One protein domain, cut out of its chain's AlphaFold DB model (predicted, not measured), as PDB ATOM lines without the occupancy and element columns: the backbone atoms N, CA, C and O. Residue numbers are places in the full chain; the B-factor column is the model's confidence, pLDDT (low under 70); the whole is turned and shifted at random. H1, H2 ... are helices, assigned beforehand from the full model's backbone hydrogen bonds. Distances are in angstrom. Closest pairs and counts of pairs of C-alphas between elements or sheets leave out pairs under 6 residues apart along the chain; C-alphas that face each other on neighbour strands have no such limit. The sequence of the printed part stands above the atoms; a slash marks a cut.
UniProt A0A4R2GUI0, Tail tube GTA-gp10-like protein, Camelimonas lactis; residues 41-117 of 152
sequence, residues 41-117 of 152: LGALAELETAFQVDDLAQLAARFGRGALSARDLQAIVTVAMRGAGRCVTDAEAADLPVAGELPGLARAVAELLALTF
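This is residues 41 to 117 of the 152 residues of the protein "Tail tube GTA-gp10-like protein" of Camelimonas lactis (UniProt A0A4R2GUI0). Helix H3 stands in the middle of a small, rounded helical body, with H1 side by side with it and running back along it, the short H4 on another side, and the longest helix, H5, crossing it steeply on a third. H2 packs on H1 away from H3, and the last residue of H5 comes near it. The printed part has 77 residues with five named helices, in the order H1, H2, H3, H4, H5, and no named strand; the class is all helix. It is compact, with a radius of gyration of the C-alphas of 12.0 A, and the C-alphas span 32 by 25 by 20 A.

H1, residues 41 to 51, and H2, residues 56 to 64, touch, with the C-alphas of Glu 48 and Leu 59 closest at 6.7 A. They run the same way at a steep tilt of 68 degrees, only just short of about perpendicular. H1 also touches H3, residues 70 to 83, at a shallow tilt of 22 degrees, opposite ways; the closest C-alphas, those of Ala 43 and Val 79, are 5.1 A apart. H3 is the hub, touching three other helices. With residues 74 to 78 alone it touches H4, residues 90 to 94, where the C-alphas of Thr 78 and Ala 93 come closest at 5.9 A. Residues 73 to 77 of H3 alone touch residues 106 to 109 of H5, which holds residues 102 to 117. These two helices run the same way at a steep tilt of 60 degrees, and the C-alphas of Leu 73 and Ala 106 are closest at 7.4 A. H2 and H5 are close but not clearly touching; their closest C-alphas, those of Ala 60 and Phe 117, are 6.2 A apart. H5 is apart from H1, and H2 is apart from H3. In H1, H2, H3, H4 and H5 every O i to N i+4 pair is within hydrogen-bond range.

H1 begins at C-alpha 41, (216.165, 124.856, 164.428), and measures 15.3 A from first to last C-alpha. H2, residues 56 to 64, measures 12.0 A. H3 begins at C-alpha 70, (222.405, 140.045, 180.178), and measures 19.7 A to C-alpha 83. H4, residues 90 to 94, measures 6.2 A. H5 measures 21.9 A and ends at C-alpha 117, (211.946, 136.619, 163.117).

The two C-alphas farthest apart are those of Asp 54 and Gly 100, at 35.0 A, while the first and last printed C-alphas are 12.6 A apart. The printed part has no cut. The links H1 to H2 and H2 to H3 are tight, the links H3 to H4 and H4 to H5 are short, and no link is long. The mean pLDDT of the printed part is 90.6, and no printed residue is under 70.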
ATOM      1  N   LEU A  41     217.369 125.409 163.790       94.06
ATOM      2  CA  LEU A  41     216.165 124.856 164.428       94.06
ATOM      3  C   LEU A  41     216.461 124.259 165.814       94.06
ATOM      4  O   LEU A  41     215.697 124.475 166.743       94.06
ATOM      5  N   GLY A  42     217.599 123.574 165.975       94.56
ATOM      6  CA  GLY A  42     218.027 123.063 167.281       94.56
ATOM      7  C   GLY A  42     218.318 124.177 168.289       94.56
ATOM      8  O   GLY A  42     217.911 124.075 169.438       94.56
ATOM      9  N   ALA A  43     218.954 125.270 167.852       95.38
ATOM     10  CA  ALA A  43     219.185 126.435 168.706       95.38
ATOM     11  C   ALA A  43     217.872 127.124 169.111       95.38
ATOM     12  O   ALA A  43     217.746 127.579 170.240       95.38
ATOM     13  N   LEU A  44     216.887 127.188 168.209       95.19
ATOM     14  CA  LEU A  44     215.564 127.737 168.514       95.19
ATOM     15  C   LEU A  44     214.815 126.879 169.539       95.19
ATOM     16  O   LEU A  44     214.334 127.431 170.522       95.19
ATOM     17  N   ALA A  45     214.806 125.554 169.370       95.50
ATOM     18  CA  ALA A  45     214.205 124.633 170.337       95.50
ATOM     19  C   ALA A  45     214.864 124.731 171.725       95.50
ATOM     20  O   ALA A  45     214.204 124.650 172.766       95.50
ATOM     21  N   GLU A  46     216.181 124.945 171.753       94.81
ATOM     22  CA  GLU A  46     216.904 125.189 172.997       94.81
ATOM     23  C   GLU A  46     216.470 126.508 173.660       94.81
ATOM     24  O   GLU A  46     216.254 126.536 174.870       94.81
ATOM     25  N   LEU A  47     216.264 127.581 172.885       95.50
ATOM     26  CA  LEU A  47     215.747 128.846 173.420       95.50
ATOM     27  C   LEU A  47     214.313 128.726 173.926       95.50
ATOM     28  O   LEU A  47     214.010 129.297 174.969       95.50
ATOM     29  N   GLU A  48     213.442 127.996 173.229       95.50
ATOM     30  CA  GLU A  48     212.072 127.742 173.693       95.50
ATOM     31  C   GLU A  48     212.086 127.081 175.076       95.50
ATOM     32  O   GLU A  48     211.423 127.543 176.008       95.50
ATOM     33  N   THR A  49     212.957 126.083 175.242       95.38
ATOM     34  CA  THR A  49     213.180 125.407 176.526       95.38
ATOM     35  C   THR A  49     213.750 126.361 177.580       95.38
ATOM     36  O   THR A  49     213.240 126.426 178.699       95.38
ATOM     37  N   ALA A  50     214.789 127.128 177.236       93.62
ATOM     38  CA  ALA A  50     215.476 128.028 178.163       93.62
ATOM     39  C   ALA A  50     214.589 129.193 178.637       93.62
ATOM     40  O   ALA A  50     214.701 129.627 179.785       93.62
ATOM     41  N   PHE A  51     213.703 129.693 177.773       93.56
ATOM     42  CA  PHE A  51     212.766 130.770 178.096       93.56
ATOM     43  C   PHE A  51     211.392 130.282 178.554       93.56
ATOM     44  O   PHE A  51     210.562 131.122 178.903       93.56
ATOM     45  N   GLN A  52     211.174 128.964 178.598       94.75
ATOM     46  CA  GLN A  52     209.916 128.332 179.004       94.75
ATOM     47  C   GLN A  52     208.714 128.869 178.214       94.75
ATOM     48  O   GLN A  52     207.704 129.268 178.791       94.75
ATOM     49  N   VAL A  53     208.858 128.917 176.891       95.06
ATOM     50  CA  VAL A  53     207.789 129.313 175.966       95.06
ATOM     51  C   VAL A  53     207.335 128.106 175.151       95.06
ATOM     52  O   VAL A  53     208.139 127.222 174.861       95.06
ATOM     53  N   ASP A  54     206.056 128.074 174.776       90.25
ATOM     54  CA  ASP A  54     205.474 126.910 174.090       90.25
ATOM     55  C   ASP A  54     205.681 126.930 172.570       90.25
ATOM     56  O   ASP A  54     205.492 125.909 171.907       90.25
ATOM     57  N   ASP A  55     206.023 128.094 172.007       90.50
ATOM     58  CA  ASP A  55     206.144 128.279 170.565       90.50
ATOM     59  C   ASP A  55     207.032 129.473 170.155       90.50
ATOM     60  O   ASP A  55     207.300 130.415 170.916       90.50
ATOM     61  N   LEU A  56     207.441 129.461 168.883       90.56
ATOM     62  CA  LEU A  56     208.262 130.501 168.261       90.56
ATOM     63  C   LEU A  56     207.595 131.884 168.221       90.56
ATOM     64  O   LEU A  56     208.311 132.888 168.172       90.56
ATOM     65  N   ALA A  57     206.262 131.980 168.232       90.44
ATOM     66  CA  ALA A  57     205.576 133.272 168.223       90.44
ATOM     67  C   ALA A  57     205.704 133.965 169.586       90.44
ATOM     68  O   ALA A  57     205.973 135.169 169.643       90.44
ATOM     69  N   GLN A  58     205.607 133.210 170.684       92.50
ATOM     70  CA  GLN A  58     205.899 133.699 172.032       92.50
ATOM     71  C   GLN A  58     207.368 134.121 172.172       92.50
ATOM     72  O   GLN A  58     207.659 135.181 172.742       92.50
ATOM     73  N   LEU A  59     208.291 133.346 171.595       91.31
ATOM     74  CA  LEU A  59     209.714 133.687 171.564       91.31
ATOM     75  C   LEU A  59     209.970 135.002 170.800       91.31
ATOM     76  O   LEU A  59     210.638 135.906 171.310       91.31
ATOM     77  N   ALA A  60     209.376 135.154 169.613       89.88
ATOM     78  CA  ALA A  60     209.465 136.376 168.814       89.88
ATOM     79  C   ALA A  60     208.863 137.587 169.547       89.88
ATOM     80  O   ALA A  60     209.482 138.653 169.600       89.88
ATOM     81  N   ALA A  61     207.695 137.424 170.175       89.25
ATOM     82  CA  ALA A  61     207.040 138.477 170.948       89.25
ATOM     83  C   ALA A  61     207.872 138.918 172.162       89.25
ATOM     84  O   ALA A  61     207.880 140.101 172.507       89.25
ATOM     85  N   ARG A  62     208.592 137.991 172.807       88.88
ATOM     86  CA  ARG A  62     209.524 138.305 173.900       88.88
ATOM     87  C   ARG A  62     210.654 139.205 173.410       88.88
ATOM     88  O   ARG A  62     210.899 140.255 174.003       88.88
ATOM     89  N   PHE A  63     211.313 138.824 172.319       87.94
ATOM     90  CA  PHE A  63     212.440 139.580 171.773       87.94
ATOM     91  C   PHE A  63     212.029 140.914 171.141       87.94
ATOM     92  O   PHE A  63     212.751 141.904 171.265       87.94
ATOM     93  N   GLY A  64     210.840 140.977 170.539       81.62
ATOM     94  CA  GLY A  64     210.290 142.190 169.930       81.62
ATOM     95  C   GLY A  64     210.031 143.336 170.915       81.62
ATOM     96  O   GLY A  64     209.910 144.482 170.493       81.62
ATOM     97  N   ARG A  65     210.005 143.073 172.232       82.31
ATOM     98  CA  ARG A  65     209.869 144.117 173.269       82.31
ATOM     99  C   ARG A  65     211.129 144.975 173.444       82.31
ATOM    100  O   ARG A  65     211.066 145.985 174.136       82.31
ATOM    101  N   GLY A  66     212.265 144.577 172.865       73.06
ATOM    102  CA  GLY A  66     213.513 145.352 172.891       73.06
ATOM    103  C   GLY A  66     214.258 145.367 174.234       73.06
ATOM    104  O   GLY A  66     215.291 146.021 174.347       73.06
ATOM    105  N   ALA A  67     213.774 144.639 175.242       75.50
ATOM    106  CA  ALA A  67     214.401 144.534 176.557       75.50
ATOM    107  C   ALA A  67     215.055 143.154 176.728       75.50
ATOM    108  O   ALA A  67     214.440 142.231 177.256       75.50
ATOM    109  N   LEU A  68     216.301 143.013 176.264       86.38
ATOM    110  CA  LEU A  68     217.124 141.828 176.524       86.38
ATOM    111  C   LEU A  68     217.974 142.062 177.773       86.38
ATOM    112  O   LEU A  68     218.757 143.011 177.838       86.38
ATOM    113  N   SER A  69     217.838 141.185 178.762       89.69
ATOM    114  CA  SER A  69     218.747 141.139 179.904       89.69
ATOM    115  C   SER A  69     220.103 140.547 179.503       89.69
ATOM    116  O   SER A  69     220.243 139.898 178.465       89.69
ATOM    117  N   ALA A  70     221.111 140.704 180.366       89.94
ATOM    118  CA  ALA A  70     222.405 140.045 180.178       89.94
ATOM    119  C   ALA A  70     222.274 138.511 180.078       89.94
ATOM    120  O   ALA A  70     222.993 137.887 179.304       89.94
ATOM    121  N   ARG A  71     221.315 137.914 180.803       90.69
ATOM    122  CA  ARG A  71     221.024 136.474 180.729       90.69
ATOM    123  C   ARG A  71     220.405 136.084 179.392       90.69
ATOM    124  O   ARG A  71     220.789 135.061 178.838       90.69
ATOM    125  N   ASP A  72     219.499 136.904 178.857       92.62
ATOM    126  CA  ASP A  72     218.921 136.649 177.533       92.62
ATOM    127  C   ASP A  72     220.015 136.722 176.459       92.62
ATOM    128  O   ASP A  72     220.110 135.834 175.613       92.62
ATOM    129  N   LEU A  73     220.890 137.734 176.528       92.44
ATOM    130  CA  LEU A  73     222.041 137.853 175.630       92.44
ATOM    131  C   LEU A  73     222.966 136.636 175.728       92.44
ATOM    132  O   LEU A  73     223.330 136.081 174.694       92.44
ATOM    133  N   GLN A  74     223.315 136.198 176.940       93.81
ATOM    134  CA  GLN A  74     224.142 135.008 177.146       93.81
ATOM    135  C   GLN A  74     223.487 133.764 176.533       93.81
ATOM    136  O   GLN A  74     224.142 133.058 175.766       93.81
ATOM    137  N   ALA A  75     222.206 133.514 176.819       95.12
ATOM    138  CA  ALA A  75     221.481 132.365 176.281       95.12
ATOM    139  C   ALA A  75     221.477 132.383 174.744       95.12
ATOM    140  O   ALA A  75     221.891 131.412 174.113       95.12
ATOM    141  N   ILE A  76     221.117 133.520 174.139       95.25
ATOM    142  CA  ILE A  76     221.084 133.677 172.678       95.25
ATOM    143  C   ILE A  76     222.471 133.458 172.063       95.25
ATOM    144  O   ILE A  76     222.600 132.729 171.080       95.25
ATOM    145  N   VAL A  77     223.518 134.068 172.622       94.81
ATOM    146  CA  VAL A  77     224.889 133.933 172.103       94.81
ATOM    147  C   VAL A  77     225.363 132.485 172.199       94.81
ATOM    148  O   VAL A  77     225.919 131.968 171.231       94.81
ATOM    149  N   THR A  78     225.091 131.812 173.316       96.19
ATOM    150  CA  THR A  78     225.502 130.422 173.551       96.19
ATOM    151  C   THR A  78     224.917 129.490 172.494       96.19
ATOM    152  O   THR A  78     225.662 128.815 171.775       96.19
ATOM    153  N   VAL A  79     223.594 129.507 172.319       96.88
ATOM    154  CA  VAL A  79     222.931 128.643 171.331       96.88
ATOM    155  C   VAL A  79     223.286 129.033 169.900       96.88
ATOM    156  O   VAL A  79     223.390 128.172 169.029       96.88
ATOM    157  N   ALA A  80     223.523 130.321 169.635       95.62
ATOM    158  CA  ALA A  80     223.870 130.788 168.302       95.62
ATOM    159  C   ALA A  80     225.301 130.397 167.908       95.62
ATOM    160  O   ALA A  80     225.564 130.116 166.737       95.62
ATOM    161  N   MET A  81     226.226 130.338 168.869       95.12
ATOM    162  CA  MET A  81     227.562 129.775 168.665       95.12
ATOM    163  C   MET A  81     227.483 128.271 168.377       95.12
ATOM    164  O   MET A  81     228.122 127.803 167.429       95.12
ATOM    165  N   ARG A  82     226.639 127.532 169.113       95.06
ATOM    166  CA  ARG A  82     226.352 126.111 168.831       95.06
ATOM    167  C   ARG A  82     225.758 125.910 167.443       95.06
ATOM    168  O   ARG A  82     226.246 125.081 166.679       95.06
ATOM    169  N   GLY A  83     224.784 126.733 167.061       92.62
ATOM    170  CA  GLY A  83     224.186 126.719 165.725       92.62
ATOM    171  C   GLY A  83     225.160 127.089 164.599       92.62
ATOM    172  O   GLY A  83     224.983 126.652 163.458       92.62
ATOM    173  N   ALA A  84     226.225 127.834 164.906       92.56
ATOM    174  CA  ALA A  84     227.335 128.110 163.991       92.56
ATOM    175  C   ALA A  84     228.405 126.995 163.957       92.56
ATOM    176  O   ALA A  84     229.390 127.121 163.227       92.56
ATOM    177  N   GLY A  85     228.216 125.903 164.708       91.56
ATOM    178  CA  GLY A  85     229.104 124.739 164.736       91.56
ATOM    179  C   GLY A  85     230.211 124.793 165.792       91.56
ATOM    180  O   GLY A  85     231.137 123.987 165.725       91.56
ATOM    181  N   ARG A  86     230.155 125.723 166.756       91.00
ATOM    182  CA  ARG A  86     231.076 125.737 167.905       91.00
ATOM    183  C   ARG A  86     230.501 124.944 169.075       91.00
ATOM    184  O   ARG A  86     229.395 125.219 169.520       91.00
ATOM    185  N   CYS A  87     231.285 124.042 169.652       88.81
ATOM    186  CA  CYS A  87     230.960 123.456 170.950       88.81
ATOM    187  C   CYS A  87     231.317 124.467 172.048       88.81
ATOM    188  O   CYS A  87     232.496 124.721 172.272       88.81
ATOM    189  N   VAL A  88     230.309 125.072 172.675       93.31
ATOM    190  CA  VAL A  88     230.465 125.986 173.818       93.31
ATOM    191  C   VAL A  88     229.463 125.604 174.901       93.31
ATOM    192  O   VAL A  88     228.294 125.354 174.603       93.31
ATOM    193  N   THR A  89     229.900 125.526 176.146       92.50
ATOM    194  CA  THR A  89     229.055 125.266 177.319       92.50
ATOM    195  C   THR A  89     228.492 126.568 177.891       92.50
ATOM    196  O   THR A  89     229.005 127.651 177.618       92.50
ATOM    197  N   ASP A  90     227.439 126.482 178.706       89.75
ATOM    198  CA  ASP A  90     226.839 127.672 179.331       89.75
ATOM    199  C   ASP A  90     227.816 128.373 180.286       89.75
ATOM    200  O   ASP A  90     227.803 129.597 180.396       89.75
ATOM    201  N   ALA A  91     228.684 127.593 180.942       92.19
ATOM    202  CA  ALA A  91     229.739 128.096 181.816       92.19
ATOM    203  C   ALA A  91     230.812 128.852 181.020       92.19
ATOM    204  O   ALA A  91     231.119 129.995 181.342       92.19
ATOM    205  N   GLU A  92     231.310 128.269 179.925       91.44
ATOM    206  CA  GLU A  92     232.262 128.956 179.041       91.44
ATOM    207  C   GLU A  92     231.669 130.239 178.452       91.44
ATOM    208  O   GLU A  92     232.380 131.228 178.288       91.44
ATOM    209  N   ALA A  93     230.368 130.243 178.144       90.25
ATOM    210  CA  ALA A  93     229.679 131.430 177.661       90.25
ATOM    211  C   ALA A  93     229.530 132.520 178.737       90.25
ATOM    212  O   ALA A  93     229.603 133.704 178.409       90.25
ATOM    213  N   ALA A  94     229.336 132.138 180.004       90.12
ATOM    214  CA  ALA A  94     229.269 133.070 181.131       90.12
ATOM    215  C   ALA A  94     230.602 133.799 181.365       90.12
ATOM    216  O   ALA A  94     230.605 134.969 181.747       90.12
ATOM    217  N   ASP A  95     231.717 133.125 181.080       91.69
ATOM    218  CA  ASP A  95     233.072 133.659 181.247       91.69
ATOM    219  C   ASP A  95     233.558 134.482 180.036       91.69
ATOM    220  O   ASP A  95     234.690 134.978 180.022       91.69
ATOM    221  N   LEU A  96     232.724 134.659 179.002       88.00
ATOM    222  CA  LEU A  96     233.113 135.409 177.810       88.00
ATOM    223  C   LEU A  96     233.363 136.897 178.129       88.00
ATOM    224  O   LEU A  96     232.490 137.588 178.659       88.00
ATOM    225  N   PRO A  97     234.522 137.453 177.728       87.69
ATOM    226  CA  PRO A  97     234.810 138.867 177.924       87.69
ATOM    227  C   PRO A  97     233.968 139.743 176.983       87.69
ATOM    228  O   PRO A  97     234.092 139.671 175.758       87.69
ATOM    229  N   VAL A  98     233.152 140.619 177.574       82.94
ATOM    230  CA  VAL A  98     232.264 141.559 176.853       82.94
ATOM    231  C   VAL A  98     232.570 143.039 177.121       82.94
ATOM    232  O   VAL A  98     231.889 143.920 176.592       82.94
ATOM    233  N   ALA A  99     233.582 143.343 177.941       78.25
ATOM    234  CA  ALA A  99     233.956 144.717 178.276       78.25
ATOM    235  C   ALA A  99     234.324 145.510 177.007       78.25
ATOM    236  O   ALA A  99     235.191 145.096 176.245       78.25
ATOM    237  N   GLY A 100     233.635 146.630 176.764       79.38
ATOM    238  CA  GLY A 100     233.794 147.456 175.557       79.38
ATOM    239  C   GLY A 100     233.059 146.943 174.308       79.38
ATOM    240  O   GLY A 100     232.723 147.740 173.438       79.38
ATOM    241  N   GLU A 101     232.715 145.654 174.256       84.88
ATOM    242  CA  GLU A 101     232.093 145.006 173.090       84.88
ATOM    243  C   GLU A 101     230.568 144.849 173.218       84.88
ATOM    244  O   GLU A 101     229.892 144.540 172.236       84.88
ATOM    245  N   LEU A 102     229.994 145.093 174.405       88.69
ATOM    246  CA  LEU A 102     228.564 144.886 174.673       88.69
ATOM    247  C   LEU A 102     227.623 145.582 173.664       88.69
ATOM    248  O   LEU A 102     226.694 144.919 173.197       88.69
ATOM    249  N   PRO A 103     227.831 146.852 173.252       89.62
ATOM    250  CA  PRO A 103     226.979 147.478 172.237       89.62
ATOM    251  C   PRO A 103     227.067 146.788 170.867       89.62
ATOM    252  O   PRO A 103     226.062 146.658 170.168       89.62
ATOM    253  N   GLY A 104     228.262 146.326 170.485       89.31
ATOM    254  CA  GLY A 104     228.485 145.589 169.242       89.31
ATOM    255  C   GLY A 104     227.827 144.212 169.274       89.31
ATOM    256  O   GLY A 104     227.140 143.834 168.325       89.31
ATOM    257  N   LEU A 105     227.962 143.503 170.397       91.00
ATOM    258  CA  LEU A 105     227.318 142.217 170.635       91.00
ATOM    259  C   LEU A 105     225.790 142.339 170.618       91.00
ATOM    260  O   LEU A 105     225.127 141.580 169.917       91.00
ATOM    261  N   ALA A 106     225.230 143.330 171.316       90.56
ATOM    262  CA  ALA A 106     223.792 143.589 171.321       90.56
ATOM    263  C   ALA A 106     223.264 143.878 169.907       90.56
ATOM    264  O   ALA A 106     222.219 143.361 169.516       90.56
ATOM    265  N   ARG A 107     224.014 144.644 169.101       89.44
ATOM    266  CA  ARG A 107     223.658 144.922 167.703       89.44
ATOM    267  C   ARG A 107     223.710 143.669 166.828       89.44
ATOM    268  O   ARG A 107     222.811 143.472 166.016       89.44
ATOM    269  N   ALA A 108     224.723 142.824 167.003       91.75
ATOM    270  CA  ALA A 108     224.833 141.556 166.284       91.75
ATOM    271  C   ALA A 108     223.692 140.593 166.650       91.75
ATOM    272  O   ALA A 108     223.114 139.963 165.768       91.75
ATOM    273  N   VAL A 109     223.318 140.521 167.932       93.06
ATOM    274  CA  VAL A 109     222.159 139.737 168.385       93.06
ATOM    275  C   VAL A 109     220.859 140.298 167.805       93.06
ATOM    276  O   VAL A 109     220.052 139.531 167.289       93.06
ATOM    277  N   ALA A 110     220.667 141.618 167.810       90.06
ATOM    278  CA  ALA A 110     219.494 142.238 167.197       90.06
ATOM    279  C   ALA A 110     219.403 141.941 165.687       90.06
ATOM    280  O   ALA A 110     218.329 141.605 165.195       90.06
ATOM    281  N   GLU A 111     220.524 142.001 164.957       90.12
ATOM    282  CA  GLU A 111     220.579 141.619 163.538       90.12
ATOM    283  C   GLU A 111     220.239 140.136 163.336       90.12
ATOM    284  O   GLU A 111     219.465 139.798 162.442       90.12
ATOM    285  N   LEU A 112     220.768 139.253 164.183       92.75
ATOM    286  CA  LEU A 112     220.501 137.816 164.125       92.75
ATOM    287  C   LEU A 112     219.015 137.500 164.346       92.75
ATOM    288  O   LEU A 112     218.431 136.699 163.614       92.75
ATOM    289  N   LEU A 113     218.399 138.156 165.329       91.38
ATOM    290  CA  LEU A 113     216.971 138.035 165.609       91.38
ATOM    291  C   LEU A 113     216.131 138.597 164.461       91.38
ATOM    292  O   LEU A 113     215.172 137.951 164.053       91.38
ATOM    293  N   ALA A 114     216.515 139.734 163.879       88.19
ATOM    294  CA  ALA A 114     215.831 140.295 162.715       88.19
ATOM    295  C   ALA A 114     215.925 139.381 161.479       88.19
ATOM    296  O   ALA A 114     214.954 139.258 160.744       88.19
ATOM    297  N   LEU A 115     217.049 138.691 161.261       88.88
ATOM    298  CA  LEU A 115     217.170 137.702 160.179       88.88
ATOM    299  C   LEU A 115     216.298 136.457 160.393       88.88
ATOM    300  O   LEU A 115     215.999 135.759 159.428       88.88
ATOM    301  N   THR A 116     215.943 136.160 161.644       89.12
ATOM    302  CA  THR A 116     215.232 134.928 162.017       89.12
ATOM    303  C   THR A 116     213.728 135.152 162.180       89.12
ATOM    304  O   THR A 116     212.940 134.315 161.756       89.12
ATOM    305  N   PHE A 117     213.332 136.279 162.777       87.31
ATOM    306  CA  PHE A 117     211.946 136.619 163.117       87.31
ATOM    307  C   PHE A 117     211.440 137.899 162.442       87.31
ATOM    308  O   PHE A 117     210.258 138.216 162.551       87.31
TER     309      PHE A 117